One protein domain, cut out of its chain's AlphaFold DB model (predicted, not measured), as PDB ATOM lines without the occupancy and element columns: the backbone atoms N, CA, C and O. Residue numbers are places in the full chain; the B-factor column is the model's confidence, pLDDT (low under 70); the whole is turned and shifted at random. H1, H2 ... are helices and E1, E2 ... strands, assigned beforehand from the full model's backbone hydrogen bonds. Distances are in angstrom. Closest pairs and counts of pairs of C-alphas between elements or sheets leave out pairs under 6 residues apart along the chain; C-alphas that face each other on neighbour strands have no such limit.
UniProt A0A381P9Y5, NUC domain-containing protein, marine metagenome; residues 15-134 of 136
ATOM      1  N   ASN A  15     254.145 232.316 352.829       96.75
ATOM      2  CA  ASN A  15     254.756 231.100 352.288       96.75
ATOM      3  C   ASN A  15     253.841 230.405 351.274       96.75
ATOM      4  O   ASN A  15     254.341 229.868 350.289       96.75
ATOM      5  N   ASP A  16     252.520 230.461 351.465       97.62
ATOM      6  CA  ASP A  16     251.550 229.843 350.550       97.62
ATOM      7  C   ASP A  16     251.540 230.512 349.171       97.62
ATOM      8  O   ASP A  16     251.255 229.875 348.159       97.62
ATOM      9  N   TYR A  17     251.889 231.798 349.120       97.38
ATOM     10  CA  TYR A  17     251.928 232.608 347.897       97.38
ATOM     11  C   TYR A  17     253.355 232.809 347.365       97.38
ATOM     12  O   TYR A  17     253.570 233.538 346.395       97.38
ATOM     13  N   TYR A  18     254.365 232.225 348.015       96.44
ATOM     14  CA  TYR A  18     255.754 232.473 347.657       96.44
ATOM     15  C   TYR A  18     256.144 231.719 346.380       96.44
ATOM     16  O   TYR A  18     256.065 230.494 346.312       96.44
ATOM     17  N   ASN A  19     256.643 232.466 345.389       95.25
ATOM     18  CA  ASN A  19     257.283 231.942 344.180       95.25
ATOM     19  C   ASN A  19     256.447 230.886 343.425       95.25
ATOM     20  O   ASN A  19     256.950 229.827 343.043       95.25
ATOM     21  N   ASN A  20     255.165 231.173 343.211       95.81
ATOM     22  CA  ASN A  20     254.256 230.319 342.453       95.81
ATOM     23  C   ASN A  20     253.331 231.155 341.542       95.81
ATOM     24  O   ASN A  20     253.494 232.370 341.430       95.81
ATOM     25  N   ARG A  21     252.410 230.492 340.829       97.12
ATOM     26  CA  ARG A  21     251.468 231.123 339.878       97.12
ATOM     27  C   ARG A  21     250.216 231.711 340.540       97.12
ATOM     28  O   ARG A  21     249.339 232.206 339.839       97.12
ATOM     29  N   TRP A  22     250.114 231.626 341.862       98.12
ATOM     30  CA  TRP A  22     248.935 232.020 342.615       98.12
ATOM     31  C   TRP A  22     249.178 233.369 343.285       98.12
ATOM     32  O   TRP A  22     249.968 233.508 344.219       98.12
ATOM     33  N   ASP A  23     248.465 234.379 342.813       98.25
ATOM     34  CA  ASP A  23     248.402 235.671 343.465       98.25
ATOM     35  C   ASP A  23     247.550 235.607 344.738       98.25
ATOM     36  O   ASP A  23     246.693 234.740 344.921       98.25
ATOM     37  N   ARG A  24     247.745 236.619 345.590       98.06
ATOM     38  CA  ARG A  24     246.825 236.987 346.675       98.06
ATOM     39  C   ARG A  24     245.593 237.682 346.087       98.06
ATOM     40  O   ARG A  24     245.470 238.907 346.161       98.06
ATOM     41  N   GLY A  25     244.729 236.897 345.452       98.25
ATOM     42  CA  GLY A  25     243.516 237.374 344.794       98.25
ATOM     43  C   GLY A  25     242.483 237.843 345.807       98.25
ATOM     44  O   GLY A  25     242.108 237.072 346.686       98.25
ATOM     45  N   HIS A  26     242.041 239.098 345.723       98.44
ATOM     46  CA  HIS A  26     241.101 239.681 346.688       98.44
ATOM     47  C   HIS A  26     239.657 239.268 346.404       98.44
ATOM     48  O   HIS A  26     239.210 239.310 345.261       98.44
ATOM     49  N   MET A  27     238.911 238.936 347.460       98.25
ATOM     50  CA  MET A  27     237.467 238.701 347.378       98.25
ATOM     51  C   MET A  27     236.703 240.018 347.569       98.25
ATOM     52  O   MET A  27     235.906 240.415 346.725       98.25
ATOM     53  N   ALA A  28     237.011 240.772 348.624       97.81
ATOM     54  CA  ALA A  28     236.657 242.184 348.720       97.81
ATOM     55  C   ALA A  28     237.812 243.027 348.140       97.81
ATOM     56  O   ALA A  28     238.872 243.111 348.774       97.81
ATOM     57  N   PRO A  29     237.670 243.625 346.941       97.19
ATOM     58  CA  PRO A  29     238.788 244.266 346.261       97.19
ATOM     59  C   PRO A  29     239.164 245.589 346.914       97.19
ATOM     60  O   PRO A  29     238.312 246.439 347.151       97.19
ATOM     61  N   ALA A  30     240.462 245.810 347.116       96.50
ATOM     62  CA  ALA A  30     241.003 247.023 347.733       96.50
ATOM     63  C   ALA A  30     240.479 248.325 347.084       96.50
ATOM     64  O   ALA A  30     240.200 249.306 347.773       96.50
ATOM     65  N   GLY A  31     240.281 248.317 345.760       95.81
ATOM     66  CA  GLY A  31     239.754 249.458 345.004       95.81
ATOM     67  C   GLY A  31     238.326 249.874 345.376       95.81
ATOM     68  O   GLY A  31     237.964 251.019 345.133       95.81
ATOM     69  N   SER A  32     237.538 248.988 345.993       96.56
ATOM     70  CA  SER A  32     236.179 249.285 346.469       96.56
ATOM     71  C   SER A  32     236.125 249.743 347.934       96.56
ATOM     72  O   SER A  32     235.053 250.098 348.414       96.56
ATOM     73  N   PHE A  33     237.259 249.745 348.644       96.44
ATOM     74  CA  PHE A  33     237.369 250.083 350.073       96.44
ATOM     75  C   PHE A  33     238.418 251.184 350.321       96.44
ATOM     76  O   PHE A  33     239.051 251.244 351.372       96.44
ATOM     77  N   ASN A  34     238.641 252.058 349.336       93.50
ATOM     78  CA  ASN A  34     239.657 253.117 349.383       93.50
ATOM     79  C   ASN A  34     239.183 254.420 350.067       93.50
ATOM     80  O   ASN A  34     239.890 255.428 350.029       93.50
ATOM     81  N   ASP A  35     238.010 254.401 350.699       94.12
ATOM     82  CA  ASP A  35     237.373 255.533 351.379       94.12
ATOM     83  C   ASP A  35     238.033 255.877 352.725       94.12
ATOM     84  O   ASP A  35     237.969 257.013 353.197       94.12
ATOM     85  N   SER A  36     238.703 254.905 353.343       97.31
ATOM     86  CA  SER A  36     239.510 255.106 354.540       97.31
ATOM     87  C   SER A  36     240.687 254.138 354.590       97.31
ATOM     88  O   SER A  36     240.636 253.029 354.059       97.31
ATOM     89  N   TYR A  37     241.750 254.528 355.296       96.75
ATOM     90  CA  TYR A  37     242.898 253.644 355.511       96.75
ATOM     91  C   TYR A  37     242.502 252.343 356.225       96.75
ATOM     92  O   TYR A  37     243.039 251.289 355.902       96.75
ATOM     93  N   SER A  38     241.567 252.401 357.180       97.06
ATOM     94  CA  SER A  38     241.100 251.222 357.917       97.06
ATOM     95  C   SER A  38     240.336 250.240 357.035       97.06
ATOM     96  O   SER A  38     240.581 249.041 357.131       97.06
ATOM     97  N   ASN A  39     239.452 250.734 356.162       97.00
ATOM     98  CA  ASN A  39     238.699 249.884 355.240       97.00
ATOM     99  C   ASN A  39     239.633 249.258 354.208       97.00
ATOM    100  O   ASN A  39     239.588 248.050 353.994       97.00
ATOM    101  N   LEU A  40     240.551 250.059 353.661       97.56
ATOM    102  CA  LEU A  40     241.568 249.571 352.745       97.56
ATOM    103  C   LEU A  40     242.443 248.513 353.419       97.56
ATOM    104  O   LEU A  40     242.671 247.458 352.849       97.56
ATOM    105  N   LEU A  41     242.908 248.753 354.649       97.38
ATOM    106  CA  LEU A  41     243.727 247.792 355.389       97.38
ATOM    107  C   LEU A  41     242.992 246.478 355.629       97.38
ATOM    108  O   LEU A  41     243.608 245.425 355.503       97.38
ATOM    109  N   ALA A  42     241.692 246.519 355.919       96.75
ATOM    110  CA  ALA A  42     240.902 245.313 356.135       96.75
ATOM    111  C   ALA A  42     240.935 244.358 354.926       96.75
ATOM    112  O   ALA A  42     240.919 243.141 355.121       96.75
ATOM    113  N   THR A  43     241.073 244.870 353.694       97.62
ATOM    114  CA  THR A  43     241.142 244.017 352.495       97.62
ATOM    115  C   THR A  43     242.461 243.248 352.367       97.62
ATOM    116  O   THR A  43     242.502 242.258 351.643       97.62
ATOM    117  N   PHE A  44     243.519 243.650 353.082       97.88
ATOM    118  CA  PHE A  44     244.839 242.996 353.078       97.88
ATOM    119  C   PHE A  44     244.971 241.895 354.148       97.88
ATOM    120  O   PHE A  44     246.070 241.401 354.410       97.88
ATOM    121  N   SER A  45     243.877 241.486 354.790       97.44
ATOM    122  CA  SER A  45     243.891 240.290 355.633       97.44
ATOM    123  C   SER A  45     243.951 239.020 354.776       97.44
ATOM    124  O   SER A  45     243.255 238.928 353.765       97.44
ATOM    125  N   TYR A  46     244.689 237.995 355.217       97.44
ATOM    126  CA  TYR A  46     244.649 236.667 354.581       97.44
ATOM    127  C   TYR A  46     243.273 235.989 354.627       97.44
ATOM    128  O   TYR A  46     243.051 235.031 353.897       97.44
ATOM    129  N   LEU A  47     242.332 236.492 355.435       96.31
ATOM    130  CA  LEU A  47     240.926 236.075 355.382       96.31
ATOM    131  C   LEU A  47     240.222 236.475 354.081       96.31
ATOM    132  O   LEU A  47     239.221 235.869 353.716       96.31
ATOM    133  N   ASN A  48     240.696 237.537 353.433       97.81
ATOM    134  CA  ASN A  48     240.042 238.156 352.287       97.81
ATOM    135  C   ASN A  48     240.697 237.778 350.950       97.81
ATOM    136  O   ASN A  48     240.280 238.272 349.902       97.81
ATOM    137  N   VAL A  49     241.732 236.936 350.969       98.19
ATOM    138  CA  VAL A  49     242.416 236.510 349.749       98.19
ATOM    139  C   VAL A  49     242.426 235.007 349.578       98.19
ATOM    140  O   VAL A  49     242.433 234.253 350.548       98.19
ATOM    141  N   ALA A  50     242.458 234.596 348.319       98.31
ATOM    142  CA  ALA A  50     242.582 233.211 347.911       98.31
ATOM    143  C   ALA A  50     243.721 233.051 346.899       98.31
ATOM    144  O   ALA A  50     244.093 234.011 346.222       98.31
ATOM    145  N   LEU A  51     244.238 231.825 346.781       98.56
ATOM    146  CA  LEU A  51     245.200 231.424 345.754       98.56
ATOM    147  C   LEU A  51     244.534 231.511 344.377       98.56
ATOM    148  O   LEU A  51     243.870 230.577 343.929       98.56
ATOM    149  N   GLN A  52     244.681 232.657 343.723       98.69
ATOM    150  CA  GLN A  52     244.052 232.948 342.441       98.69
ATOM    151  C   GLN A  52     245.110 232.970 341.347       98.69
ATOM    152  O   GLN A  52     246.155 233.590 341.513       98.69
ATOM    153  N   TYR A  53     244.860 232.287 340.235       98.62
ATOM    154  CA  TYR A  53     245.799 232.214 339.126       98.62
ATOM    155  C   TYR A  53     246.096 233.628 338.626       98.62
ATOM    156  O   TYR A  53     245.175 234.414 338.398       98.62
ATOM    157  N   ASP A  54     247.371 233.977 338.502       98.25
ATOM    158  CA  ASP A  54     247.798 235.354 338.253       98.25
ATOM    159  C   ASP A  54     247.206 235.956 336.966       98.25
ATOM    160  O   ASP A  54     246.746 237.097 336.988       98.25
ATOM    161  N   ASP A  55     247.125 235.187 335.877       98.44
ATOM    162  CA  ASP A  55     246.488 235.632 334.628       98.44
ATOM    163  C   ASP A  55     244.982 235.927 334.812       98.44
ATOM    164  O   ASP A  55     244.452 236.845 334.187       98.44
ATOM    165  N   LEU A  56     244.283 235.174 335.674       98.69
ATOM    166  CA  LEU A  56     242.875 235.430 336.000       98.69
ATOM    167  C   LEU A  56     242.742 236.686 336.857       98.69
ATOM    168  O   LEU A  56     241.968 237.579 336.512       98.69
ATOM    169  N   ASN A  57     243.501 236.752 337.955       98.69
ATOM    170  CA  ASN A  57     243.465 237.850 338.921       98.69
ATOM    171  C   ASN A  57     243.767 239.201 338.254       98.69
ATOM    172  O   ASN A  57     243.112 240.199 338.532       98.69
ATOM    173  N   ARG A  58     244.748 239.225 337.345       97.88
ATOM    174  CA  ARG A  58     245.215 240.438 336.653       97.88
ATOM    175  C   ARG A  58     244.505 240.705 335.323       97.88
ATOM    176  O   ARG A  58     244.846 241.683 334.665       97.88
ATOM    177  N   GLY A  59     243.584 239.831 334.918       97.69
ATOM    178  CA  GLY A  59     242.807 239.939 333.685       97.69
ATOM    179  C   GLY A  59     241.310 239.974 333.977       97.69
ATOM    180  O   GLY A  59     240.825 240.862 334.673       97.69
ATOM    181  N   ALA A  60     240.578 238.964 333.502       98.44
ATOM    182  CA  ALA A  60     239.113 238.944 333.536       98.44
ATOM    183  C   ALA A  60     238.498 239.210 334.928       98.44
ATOM    184  O   ALA A  60     237.405 239.766 335.025       98.44
ATOM    185  N   TRP A  61     239.181 238.832 336.015       98.62
ATOM    186  CA  TRP A  61     238.701 239.114 337.365       98.62
ATOM    187  C   TRP A  61     238.714 240.611 337.698       98.62
ATOM    188  O   TRP A  61     237.687 241.141 338.130       98.62
ATOM    189  N   VAL A  62     239.846 241.296 337.482       98.19
ATOM    190  CA  VAL A  62     239.962 242.735 337.764       98.19
ATOM    191  C   VAL A  62     239.122 243.566 336.794       98.19
ATOM    192  O   VAL A  62     238.527 244.554 337.220       98.19
ATOM    193  N   ASP A  63     238.965 243.118 335.544       98.56
ATOM    194  CA  ASP A  63     238.096 243.777 334.562       98.56
ATOM    195  C   ASP A  63     236.630 243.802 335.041       98.56
ATOM    196  O   ASP A  63     235.965 244.843 335.014       98.56
ATOM    197  N   LEU A  64     236.122 242.677 335.568       98.69
ATOM    198  CA  LEU A  64     234.786 242.634 336.171       98.69
ATOM    199  C   LEU A  64     234.710 243.501 337.437       98.69
ATOM    200  O   LEU A  64     233.690 244.143 337.682       98.69
ATOM    201  N   GLU A  65     235.758 243.550 338.262       98.62
ATOM    202  CA  GLU A  65     235.780 244.413 339.451       98.62
ATOM    203  C   GLU A  65     235.735 245.902 339.110       98.62
ATOM    204  O   GLU A  65     235.020 246.658 339.772       98.62
ATOM    205  N   GLU A  66     236.478 246.324 338.087       98.44
ATOM    206  CA  GLU A  66     236.391 247.663 337.505       98.44
ATOM    207  C   GLU A  66     234.971 247.948 337.043       98.44
ATOM    208  O   GLU A  66     234.380 248.954 337.446       98.44
ATOM    209  N   LYS A  67     234.372 247.008 336.308       98.62
ATOM    210  CA  LYS A  67     233.023 247.199 335.796       98.62
ATOM    211  C   LYS A  67     231.967 247.314 336.892       98.62
ATOM    212  O   LYS A  67     231.065 248.147 336.802       98.62
ATOM    213  N   VAL A  68     232.086 246.515 337.951       98.56
ATOM    214  CA  VAL A  68     231.196 246.588 339.116       98.56
ATOM    215  C   VAL A  68     231.286 247.954 339.795       98.56
ATOM    216  O   VAL A  68     230.252 248.482 340.204       98.56
ATOM    217  N   ARG A  69     232.477 248.563 339.877       98.19
ATOM    218  CA  ARG A  69     232.623 249.926 340.415       98.19
ATOM    219  C   ARG A  69     231.933 250.963 339.529       98.19
ATOM    220  O   ARG A  69     231.155 251.754 340.051       98.19
ATOM    221  N   GLU A  70     232.122 250.903 338.211       98.31
ATOM    222  CA  GLU A  70     231.430 251.801 337.269       98.31
ATOM    223  C   GLU A  70     229.901 251.695 337.377       98.31
ATOM    224  O   GLU A  70     229.176 252.696 337.377       98.31
ATOM    225  N   TRP A  71     229.378 250.470 337.477       98.44
ATOM    226  CA  TRP A  71     227.949 250.261 337.689       98.44
ATOM    227  C   TRP A  71     227.493 250.784 339.047       98.44
ATOM    228  O   TRP A  71     226.425 251.382 339.123       98.44
ATOM    229  N   ALA A  72     228.281 250.610 340.107       97.88
ATOM    230  CA  ALA A  72     227.913 251.103 341.429       97.88
ATOM    231  C   ALA A  72     227.829 252.640 341.476       97.88
ATOM    232  O   ALA A  72     226.923 253.192 342.102       97.88
ATOM    233  N   GLU A  73     228.727 253.333 340.770       97.00
ATOM    234  CA  GLU A  73     228.713 254.796 340.640       97.00
ATOM    235  C   GLU A  73     227.475 255.316 339.896       97.00
ATOM    236  O   GLU A  73     226.952 256.381 340.222       97.00
ATOM    237  N   THR A  74     227.003 254.573 338.893       97.75
ATOM    238  CA  THR A  74     225.932 255.023 337.988       97.75
ATOM    239  C   THR A  74     224.542 254.534 338.387       97.75
ATOM    240  O   THR A  74     223.562 255.254 338.200       97.75
ATOM    241  N   LEU A  75     224.443 253.321 338.926       97.88
ATOM    242  CA  LEU A  75     223.183 252.645 339.238       97.88
ATOM    243  C   LEU A  75     222.867 252.661 340.738       97.88
ATOM    244  O   LEU A  75     221.696 252.582 341.104       97.88
ATOM    245  N   GLY A  76     223.881 252.791 341.599       97.62
ATOM    246  CA  GLY A  76     223.760 252.728 343.055       97.62
ATOM    247  C   GLY A  76     224.344 251.445 343.649       97.62
ATOM    248  O   GLY A  76     225.053 250.696 342.988       97.62
ATOM    249  N   THR A  77     224.066 251.181 344.927       97.44
ATOM    250  CA  THR A  77     224.697 250.086 345.683       97.44
ATOM    251  C   THR A  77     224.484 248.709 345.047       97.44
ATOM    252  O   THR A  77     223.357 248.238 344.935       97.44
ATOM    253  N   ILE A  78     225.585 248.028 344.723       98.56
ATOM    254  CA  ILE A  78     225.591 246.637 344.259       98.56
ATOM    255  C   ILE A  78     226.051 245.744 345.406       98.56
ATOM    256  O   ILE A  78     227.105 245.976 345.999       98.56
ATOM    257  N   GLN A  79     225.266 244.716 345.715       98.50
ATOM    258  CA  GLN A  79     225.678 243.675 346.650       98.50
ATOM    259  C   GLN A  79     226.491 242.624 345.899       98.50
ATOM    260  O   GLN A  79     226.060 242.156 344.845       98.50
ATOM    261  N   VAL A  80     227.652 242.265 346.447       98.50
ATOM    262  CA  VAL A  80     228.575 241.293 345.856       98.50
ATOM    263  C   VAL A  80     228.776 240.141 346.832       98.50
ATOM    264  O   VAL A  80     229.192 240.359 347.968       98.50
ATOM    265  N   GLU A  81     228.503 238.925 346.375       98.56
ATOM    266  CA  GLU A  81     228.829 237.680 347.073       98.56
ATOM    267  C   GLU A  81     229.815 236.881 346.220       98.56
ATOM    268  O   GLU A  81     229.683 236.826 344.995       98.56
ATOM    269  N   ILE A  82     230.821 236.281 346.857       98.69
ATOM    270  CA  ILE A  82     231.831 235.470 346.179       98.69
ATOM    271  C   ILE A  82     231.949 234.137 346.893       98.69
ATOM    272  O   ILE A  82     232.225 234.102 348.090       98.69
ATOM    273  N   ASN A  83     231.792 233.058 346.130       98.38
ATOM    274  CA  ASN A  83     231.918 231.694 346.625       98.38
ATOM    275  C   ASN A  83     233.068 230.996 345.902       98.38
ATOM    276  O   ASN A  83     233.172 231.047 344.677       98.38
ATOM    277  N   LEU A  84     233.938 230.345 346.668       98.44
ATOM    278  CA  LEU A  84     235.076 229.597 346.143       98.44
ATOM    279  C   LEU A  84     234.650 228.147 345.923       98.44
ATOM    280  O   LEU A  84     234.047 227.534 346.805       98.44
ATOM    281  N   GLU A  85     234.987 227.596 344.763       98.50
ATOM    282  CA  GLU A  85     234.789 226.183 344.464       98.50
ATOM    283  C   GLU A  85     236.062 225.393 344.788       98.50
ATOM    284  O   GLU A  85     237.164 225.798 344.419       98.50
ATOM    285  N   PHE A  86     235.903 224.249 345.452       98.38
ATOM    286  CA  PHE A  86     236.969 223.276 345.686       98.38
ATOM    287  C   PHE A  86     236.474 221.885 345.289       98.38
ATOM    288  O   PHE A  86     235.899 221.162 346.108       98.38
ATOM    289  N   ASN A  87     236.682 221.501 344.028       97.50
ATOM    290  CA  ASN A  87     236.367 220.140 343.585       97.50
ATOM    291  C   ASN A  87     237.292 219.112 344.252       97.50
ATOM    292  O   ASN A  87     238.335 219.448 344.807       97.50
ATOM    293  N   SER A  88     236.926 217.829 344.221       96.50
ATOM    294  CA  SER A  88     237.694 216.767 344.893       96.50
ATOM    295  C   SER A  88     239.142 216.623 344.401       96.50
ATOM    296  O   SER A  88     239.963 216.045 345.103       96.50
ATOM    297  N   ASP A  89     239.435 217.118 343.202       94.50
ATOM    298  CA  ASP A  89     240.730 217.101 342.521       94.50
ATOM    299  C   ASP A  89     241.497 218.432 342.624       94.50
ATOM    300  O   ASP A  89     242.504 218.614 341.939       94.50
ATOM    301  N   HIS A  90     241.045 219.363 343.471       98.00
ATOM    302  CA  HIS A  90     241.747 220.620 343.705       98.00
ATOM    303  C   HIS A  90     243.188 220.397 344.197       98.00
ATOM    304  O   HIS A  90     243.523 219.397 344.834       98.00
ATOM    305  N   ILE A  91     244.050 221.372 343.920       97.94
ATOM    306  CA  ILE A  91     245.463 221.303 344.288       97.94
ATOM    307  C   ILE A  91     245.620 221.643 345.774       97.94
ATOM    308  O   ILE A  91     245.099 222.652 346.252       97.94
ATOM    309  N   THR A  92     246.407 220.842 346.488       97.88
ATOM    310  CA  THR A  92     246.975 221.208 347.790       97.88
ATOM    311  C   THR A  92     248.468 221.449 347.603       97.88
ATOM    312  O   THR A  92     249.172 220.584 347.083       97.88
ATOM    313  N   LEU A  93     248.943 222.635 347.977       97.00
ATOM    314  CA  LEU A  93     250.363 222.980 347.922       97.00
ATOM    315  C   LEU A  93     251.144 222.215 348.998       97.00
ATOM    316  O   LEU A  93     250.575 221.784 349.999       97.00
ATOM    317  N   ASP A  94     252.467 222.129 348.851       96.19
ATOM    318  CA  ASP A  94     253.346 221.520 349.863       96.19
ATOM    319  C   ASP A  94     253.259 222.225 351.232       96.19
ATOM    320  O   ASP A  94     253.539 221.623 352.268       96.19
ATOM    321  N   THR A  95     252.842 223.496 351.251       96.12
ATOM    322  CA  THR A  95     252.570 224.261 352.478       96.12
ATOM    323  C   THR A  95     251.272 223.845 353.180       96.12
ATOM    324  O   THR A  95     251.028 224.252 354.313       96.12
ATOM    325  N   GLY A  96     250.441 223.024 352.531       96.19
ATOM    326  CA  GLY A  96     249.119 222.612 352.996       96.19
ATOM    327  C   GLY A  96     247.983 223.534 352.549       96.19
ATOM    328  O   GLY A  96     246.823 223.228 352.811       96.19
ATOM    329  N   ALA A  97     248.274 224.646 351.867       97.31
ATOM    330  CA  ALA A  97     247.232 225.537 351.377       97.31
ATOM    331  C   ALA A  97     246.464 224.927 350.198       97.31
ATOM    332  O   ALA A  97     247.038 224.333 349.283       97.31
ATOM    333  N   HIS A  98     245.147 225.098 350.226       97.62
ATOM    334  CA  HIS A  98     244.232 224.575 349.222       97.62
ATOM    335  C   HIS A  98     243.964 225.638 348.158       97.62
ATOM    336  O   HIS A  98     243.583 226.765 348.473       97.62
ATOM    337  N   VAL A  99     244.135 225.269 346.893       98.50
ATOM    338  CA  VAL A  99     243.878 226.140 345.746       98.50
ATOM    339  C   VAL A  99     242.436 225.928 345.271       98.50
ATOM    340  O   VAL A  99     242.089 224.792 344.948       98.50
ATOM    341  N   PRO A 100     241.589 226.971 345.191       98.50
ATOM    342  CA  PRO A 100     240.252 226.854 344.608       98.50
ATOM    343  C   PRO A 100     240.308 226.390 343.148       98.50
ATOM    344  O   PRO A 100     241.191 226.807 342.400       98.50
ATOM    345  N   THR A 101     239.345 225.585 342.708       98.62
ATOM    346  CA  THR A 101     239.185 225.217 341.290       98.62
ATOM    347  C   THR A 101     238.493 226.304 340.479       98.62
ATOM    348  O   THR A 101     238.715 226.410 339.271       98.62
ATOM    349  N   GLY A 102     237.718 227.161 341.139       98.50
ATOM    350  CA  GLY A 102     237.030 228.274 340.504       98.50
ATOM    351  C   GLY A 102     236.406 229.238 341.504       98.50
ATOM    352  O   GLY A 102     236.437 229.028 342.718       98.50
ATOM    353  N   PHE A 103     235.833 230.310 340.967       98.81
ATOM    354  CA  PHE A 103     235.208 231.387 341.726       98.81
ATOM    355  C   PHE A 103     233.853 231.725 341.126       98.81
ATOM    356  O   PHE A 103     233.747 232.059 339.945       98.81
ATOM    357  N   TYR A 104     232.827 231.706 341.965       98.69
ATOM    358  CA  TYR A 104     231.535 232.286 341.654       98.69
ATOM    359  C   TYR A 104     231.477 233.724 342.152       98.69
ATOM    360  O   TYR A 104     231.898 234.001 343.273       98.69
ATOM    361  N   LYS A 105     230.905 234.625 341.352       98.69
ATOM    362  CA  LYS A 105     230.653 236.021 341.735       98.69
ATOM    363  C   LYS A 105     229.206 236.374 341.430       98.69
ATOM    364  O   LYS A 105     228.786 236.322 340.276       98.69
ATOM    365  N   PHE A 106     228.451 236.729 342.461       98.69
ATOM    366  CA  PHE A 106     227.034 237.060 342.381       98.69
ATOM    367  C   PHE A 106     226.853 238.547 342.653       98.69
ATOM    368  O   PHE A 106     227.296 239.058 343.679       98.69
ATOM    369  N   LEU A 107     226.190 239.234 341.730       98.69
ATOM    370  CA  LEU A 107     225.875 240.651 341.819       98.69
ATOM    371  C   LEU A 107     224.367 240.809 341.959       98.69
ATOM    372  O   LEU A 107     223.621 240.279 341.135       98.69
ATOM    373  N   THR A 108     223.922 241.562 342.962       98.69
ATOM    374  CA  THR A 108     222.528 242.012 343.080       98.69
ATOM    375  C   THR A 108     222.486 243.531 342.964       98.69
ATOM    376  O   THR A 108     223.119 244.238 343.751       98.69
ATOM    377  N   PHE A 109     221.764 244.016 341.957       98.62
ATOM    378  CA  PHE A 109     221.631 245.434 341.633       98.62
ATOM    379  C   PHE A 109     220.497 246.095 342.438       98.62
ATOM    380  O   PHE A 109     219.637 245.394 342.979       98.62
ATOM    381  N   PRO A 110     220.441 247.440 342.493       98.38
ATOM    382  CA  PRO A 110     219.402 248.174 343.226       98.38
ATOM    383  C   PRO A 110     217.955 247.850 342.828       98.38
ATOM    384  O   PRO A 110     217.052 247.944 343.657       98.38
ATOM    385  N   ASP A 111     217.721 247.458 341.575       97.75
ATOM    386  CA  ASP A 111     216.408 247.042 341.069       97.75
ATOM    387  C   ASP A 111     216.080 245.561 341.351       97.75
ATOM    388  O   ASP A 111     215.032 245.066 340.936       97.75
ATOM    389  N   ASN A 112     216.939 244.867 342.107       97.50
ATOM    390  CA  ASN A 112     216.926 243.429 342.386       97.50
ATOM    391  C   ASN A 112     217.222 242.529 341.179       97.50
ATOM    392  O   ASN A 112     217.108 241.304 341.296       97.50
ATOM    393  N   SER A 113     217.628 243.089 340.034       98.06
ATOM    394  CA  SER A 113     218.211 242.277 338.969       98.06
ATOM    395  C   SER A 113     219.531 241.661 339.443       98.06
ATOM    396  O   SER A 113     220.196 242.170 340.353       98.06
ATOM    397  N   LYS A 114     219.894 240.519 338.855       98.38
ATOM    398  CA  LYS A 114     221.097 239.771 339.222       98.38
ATOM    399  C   LYS A 114     221.968 239.501 338.008       98.38
ATOM    400  O   LYS A 114     221.451 239.268 336.918       98.38
ATOM    401  N   LYS A 115     223.281 239.477 338.230       98.69
ATOM    402  CA  LYS A 115     224.272 238.937 337.291       98.69
ATOM    403  C   LYS A 115     225.198 237.996 338.037       98.69
ATOM    404  O   LYS A 115     225.639 238.322 339.137       98.69
ATOM    405  N   CYS A 116     225.475 236.841 337.453       98.75
ATOM    406  CA  CYS A 116     226.239 235.786 338.099       98.75
ATOM    407  C   CYS A 116     227.332 235.315 337.160       98.75
ATOM    408  O   CYS A 116     227.090 235.159 335.971       98.75
ATOM    409  N   TYR A 117     228.526 235.098 337.691       98.75
ATOM    410  CA  TYR A 117     229.691 234.715 336.906       98.75
ATOM    411  C   TYR A 117     230.358 233.508 337.536       98.75
ATOM    412  O   TYR A 117     230.347 233.363 338.761       98.75
ATOM    413  N   TYR A 118     230.961 232.677 336.694       98.56
ATOM    414  CA  TYR A 118     231.832 231.597 337.129       98.56
ATOM    415  C   TYR A 118     233.157 231.660 336.379       98.56
ATOM    416  O   TYR A 118     233.185 231.575 335.155       98.56
ATOM    417  N   PHE A 119     234.249 231.765 337.129       98.56
ATOM    418  CA  PHE A 119     235.604 231.795 336.596       98.56
ATOM    419  C   PHE A 119     236.355 230.534 337.027       98.56
ATOM    420  O   PHE A 119     236.580 230.363 338.228       98.56
ATOM    421  N   PRO A 120     236.783 229.661 336.098       98.38
ATOM    422  CA  PRO A 120     237.739 228.616 336.437       98.38
ATOM    423  C   PRO A 120     239.075 229.262 336.833       98.38
ATOM    424  O   PRO A 120     239.478 230.267 336.247       98.38
ATOM    425  N   ASN A 121     239.768 228.697 337.822       98.50
ATOM    426  CA  ASN A 121     241.004 229.264 338.374       98.50
ATOM    427  C   ASN A 121     242.236 228.960 337.496       98.50
ATOM    428  O   ASN A 121     243.166 228.270 337.911       98.50
ATOM    429  N   ILE A 122     242.204 229.434 336.252       97.94
ATOM    430  CA  ILE A 122     243.194 229.196 335.192       97.94
ATOM    431  C   ILE A 122     243.360 230.461 334.336       97.94
ATOM    432  O   ILE A 122     242.637 231.437 334.526       97.94
ATOM    433  N   THR A 123     244.275 230.448 333.362       98.38
ATOM    434  CA  THR A 123     244.364 231.509 332.345       98.38
ATOM    435  C   THR A 123     243.011 231.688 331.639       98.38
ATOM    436  O   THR A 123     242.516 230.727 331.046       98.38
ATOM    437  N   PRO A 124     242.406 232.889 331.665       97.06
ATOM    438  CA  PRO A 124     241.155 233.131 330.961       97.06
ATOM    439  C   PRO A 124     241.331 233.010 329.444       97.06
ATOM    440  O   PRO A 124     242.240 233.600 328.868       97.06
ATOM    441  N   GLU A 125     240.420 232.300 328.780       95.25
ATOM    442  CA  GLU A 125     240.405 232.174 327.310       95.25
ATOM    443  C   GLU A 125     239.468 233.184 326.622       95.25
ATOM    444  O   GLU A 125     239.360 233.212 325.397       95.25
ATOM    445  N   LYS A 126     238.744 233.978 327.416       95.12
ATOM    446  CA  LYS A 126     237.626 234.833 327.002       95.12
ATOM    447  C   LYS A 126     237.609 236.124 327.809       95.12
ATOM    448  O   LYS A 126     238.237 236.187 328.870       95.12
ATOM    449  N   ASN A 127     236.844 237.111 327.348       97.25
ATOM    450  CA  ASN A 127     236.569 238.303 328.151       97.25
ATOM    451  C   ASN A 127     235.617 237.968 329.311       97.25
ATOM    452  O   ASN A 127     234.907 236.959 329.275       97.25
ATOM    453  N   TRP A 128     235.600 238.807 330.348       98.12
ATOM    454  CA  TRP A 128     234.843 238.546 331.576       98.12
ATOM    455  C   TRP A 128     233.330 238.417 331.337       98.12
ATOM    456  O   TRP A 128     232.669 237.642 332.027       98.12
ATOM    457  N   GLU A 129     232.783 239.115 330.336       98.31
ATOM    458  CA  GLU A 129     231.363 239.070 329.969       98.31
ATOM    459  C   GLU A 129     230.919 237.658 329.576       98.31
ATOM    460  O   GLU A 129     229.793 237.247 329.848       98.31
ATOM    461  N   GLU A 130     231.811 236.893 328.947       98.19
ATOM    462  CA  GLU A 130     231.515 235.554 328.436       98.19
ATOM    463  C   GLU A 130     231.508 234.479 329.534       98.19
ATOM    464  O   GLU A 130     231.157 233.328 329.263       98.19
ATOM    465  N   TYR A 131     231.890 234.843 330.761       98.31
ATOM    466  CA  TYR A 131     231.798 233.994 331.950       98.31
ATOM    467  C   TYR A 131     230.480 234.189 332.720       98.31
ATOM    468  O   TYR A 131     230.309 233.599 333.791       98.31
ATOM    469  N   GLU A 132     229.546 235.003 332.207       98.50
ATOM    470  CA  GLU A 132     228.206 235.132 332.786       98.50
ATOM    471  C   GLU A 132     227.452 233.791 332.705       98.50
ATOM    472  O   GLU A 132     227.369 233.140 331.662       98.50
ATOM    473  N   ILE A 133     226.889 233.381 333.836       98.25
ATOM    474  CA  ILE A 133     226.084 232.175 334.011       98.25
ATOM    475  C   ILE A 133     224.694 232.543 334.535       98.25
ATOM    476  O   ILE A 133     224.436 233.660 334.985       98.25
ATOM    477  N   SER A 134     223.776 231.577 334.521       97.31
ATOM    478  CA  SER A 134     222.471 231.761 335.160       97.31
ATOM    479  C   SER A 134     222.612 231.885 336.679       97.31
ATOM    480  O   SER A 134     223.297 231.088 337.319       97.31
TER     481      SER A 134
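This is residues 15 to 134 of the 136 residues of the protein "NUC domain-containing protein" of marine metagenome (UniProt A0A381P9Y5). A three-stranded sheet, E3 E4 E5, has the long helix H3 running beside it with only a grazing contact, and a small two-stranded sheet, E1 E2, lies beyond one end of it. H1, between E1 and E2 in the chain, has the centre farthest from the mean of the C-alphas, and H4 sits beside the edge strand E5. The 120 printed residues include four named helices and five named strands, in the order E1 H1 E2 H2 H3 E3 E4 E5 H4; both sheets are antiparallel and the class is mixed. The whole is compact, with a radius of gyration of the C-alphas of 14.7 A and spans of 45 by 36 by 21 A.

E1, residues 22 to 26, and E2, residues 49 to 53, are antiparallel neighbours at 135 degrees, with N 23 and O 52 2.8 A apart. H1, residues 37 to 42, touches no helix. H2, residues 54 to 57, and H3, residues 60 to 75, meet only through their tight link. E3, E4 and E5, residues 79 to 85, 102 to 108 and 114 to 120, form a meander, each strand the antiparallel neighbour of the one before; N 81 and O 106 are 3.0 A apart, N 105 and O 117 2.9 A. H3 only grazes this sheet, with residues 60 to 72. H4, residues 128 to 131, stands at the sheet's level, 2.5 A in height, and touches H3, closest at the C-alphas of Ala 60 and Trp 128, 4.7 A. Every O i to N i+4 pair is within hydrogen-bond range in H1 and H3; H2 and H4 are too short for one.

E1 begins at C-alpha 22 (248.935, 232.020, 342.615). H3 is 21.8 A long, E3 19.8 A, E4 20.1 A and E5 20.2 A. H4 ends at C-alpha 131 (231.798, 233.994, 331.950).

The C-alphas farthest apart, of Asp 94 and Asp 111, are 45.8 A apart. The printed part has no cut; the link E3 to E4 is long, and no printed residue is under 70 in pLDDT.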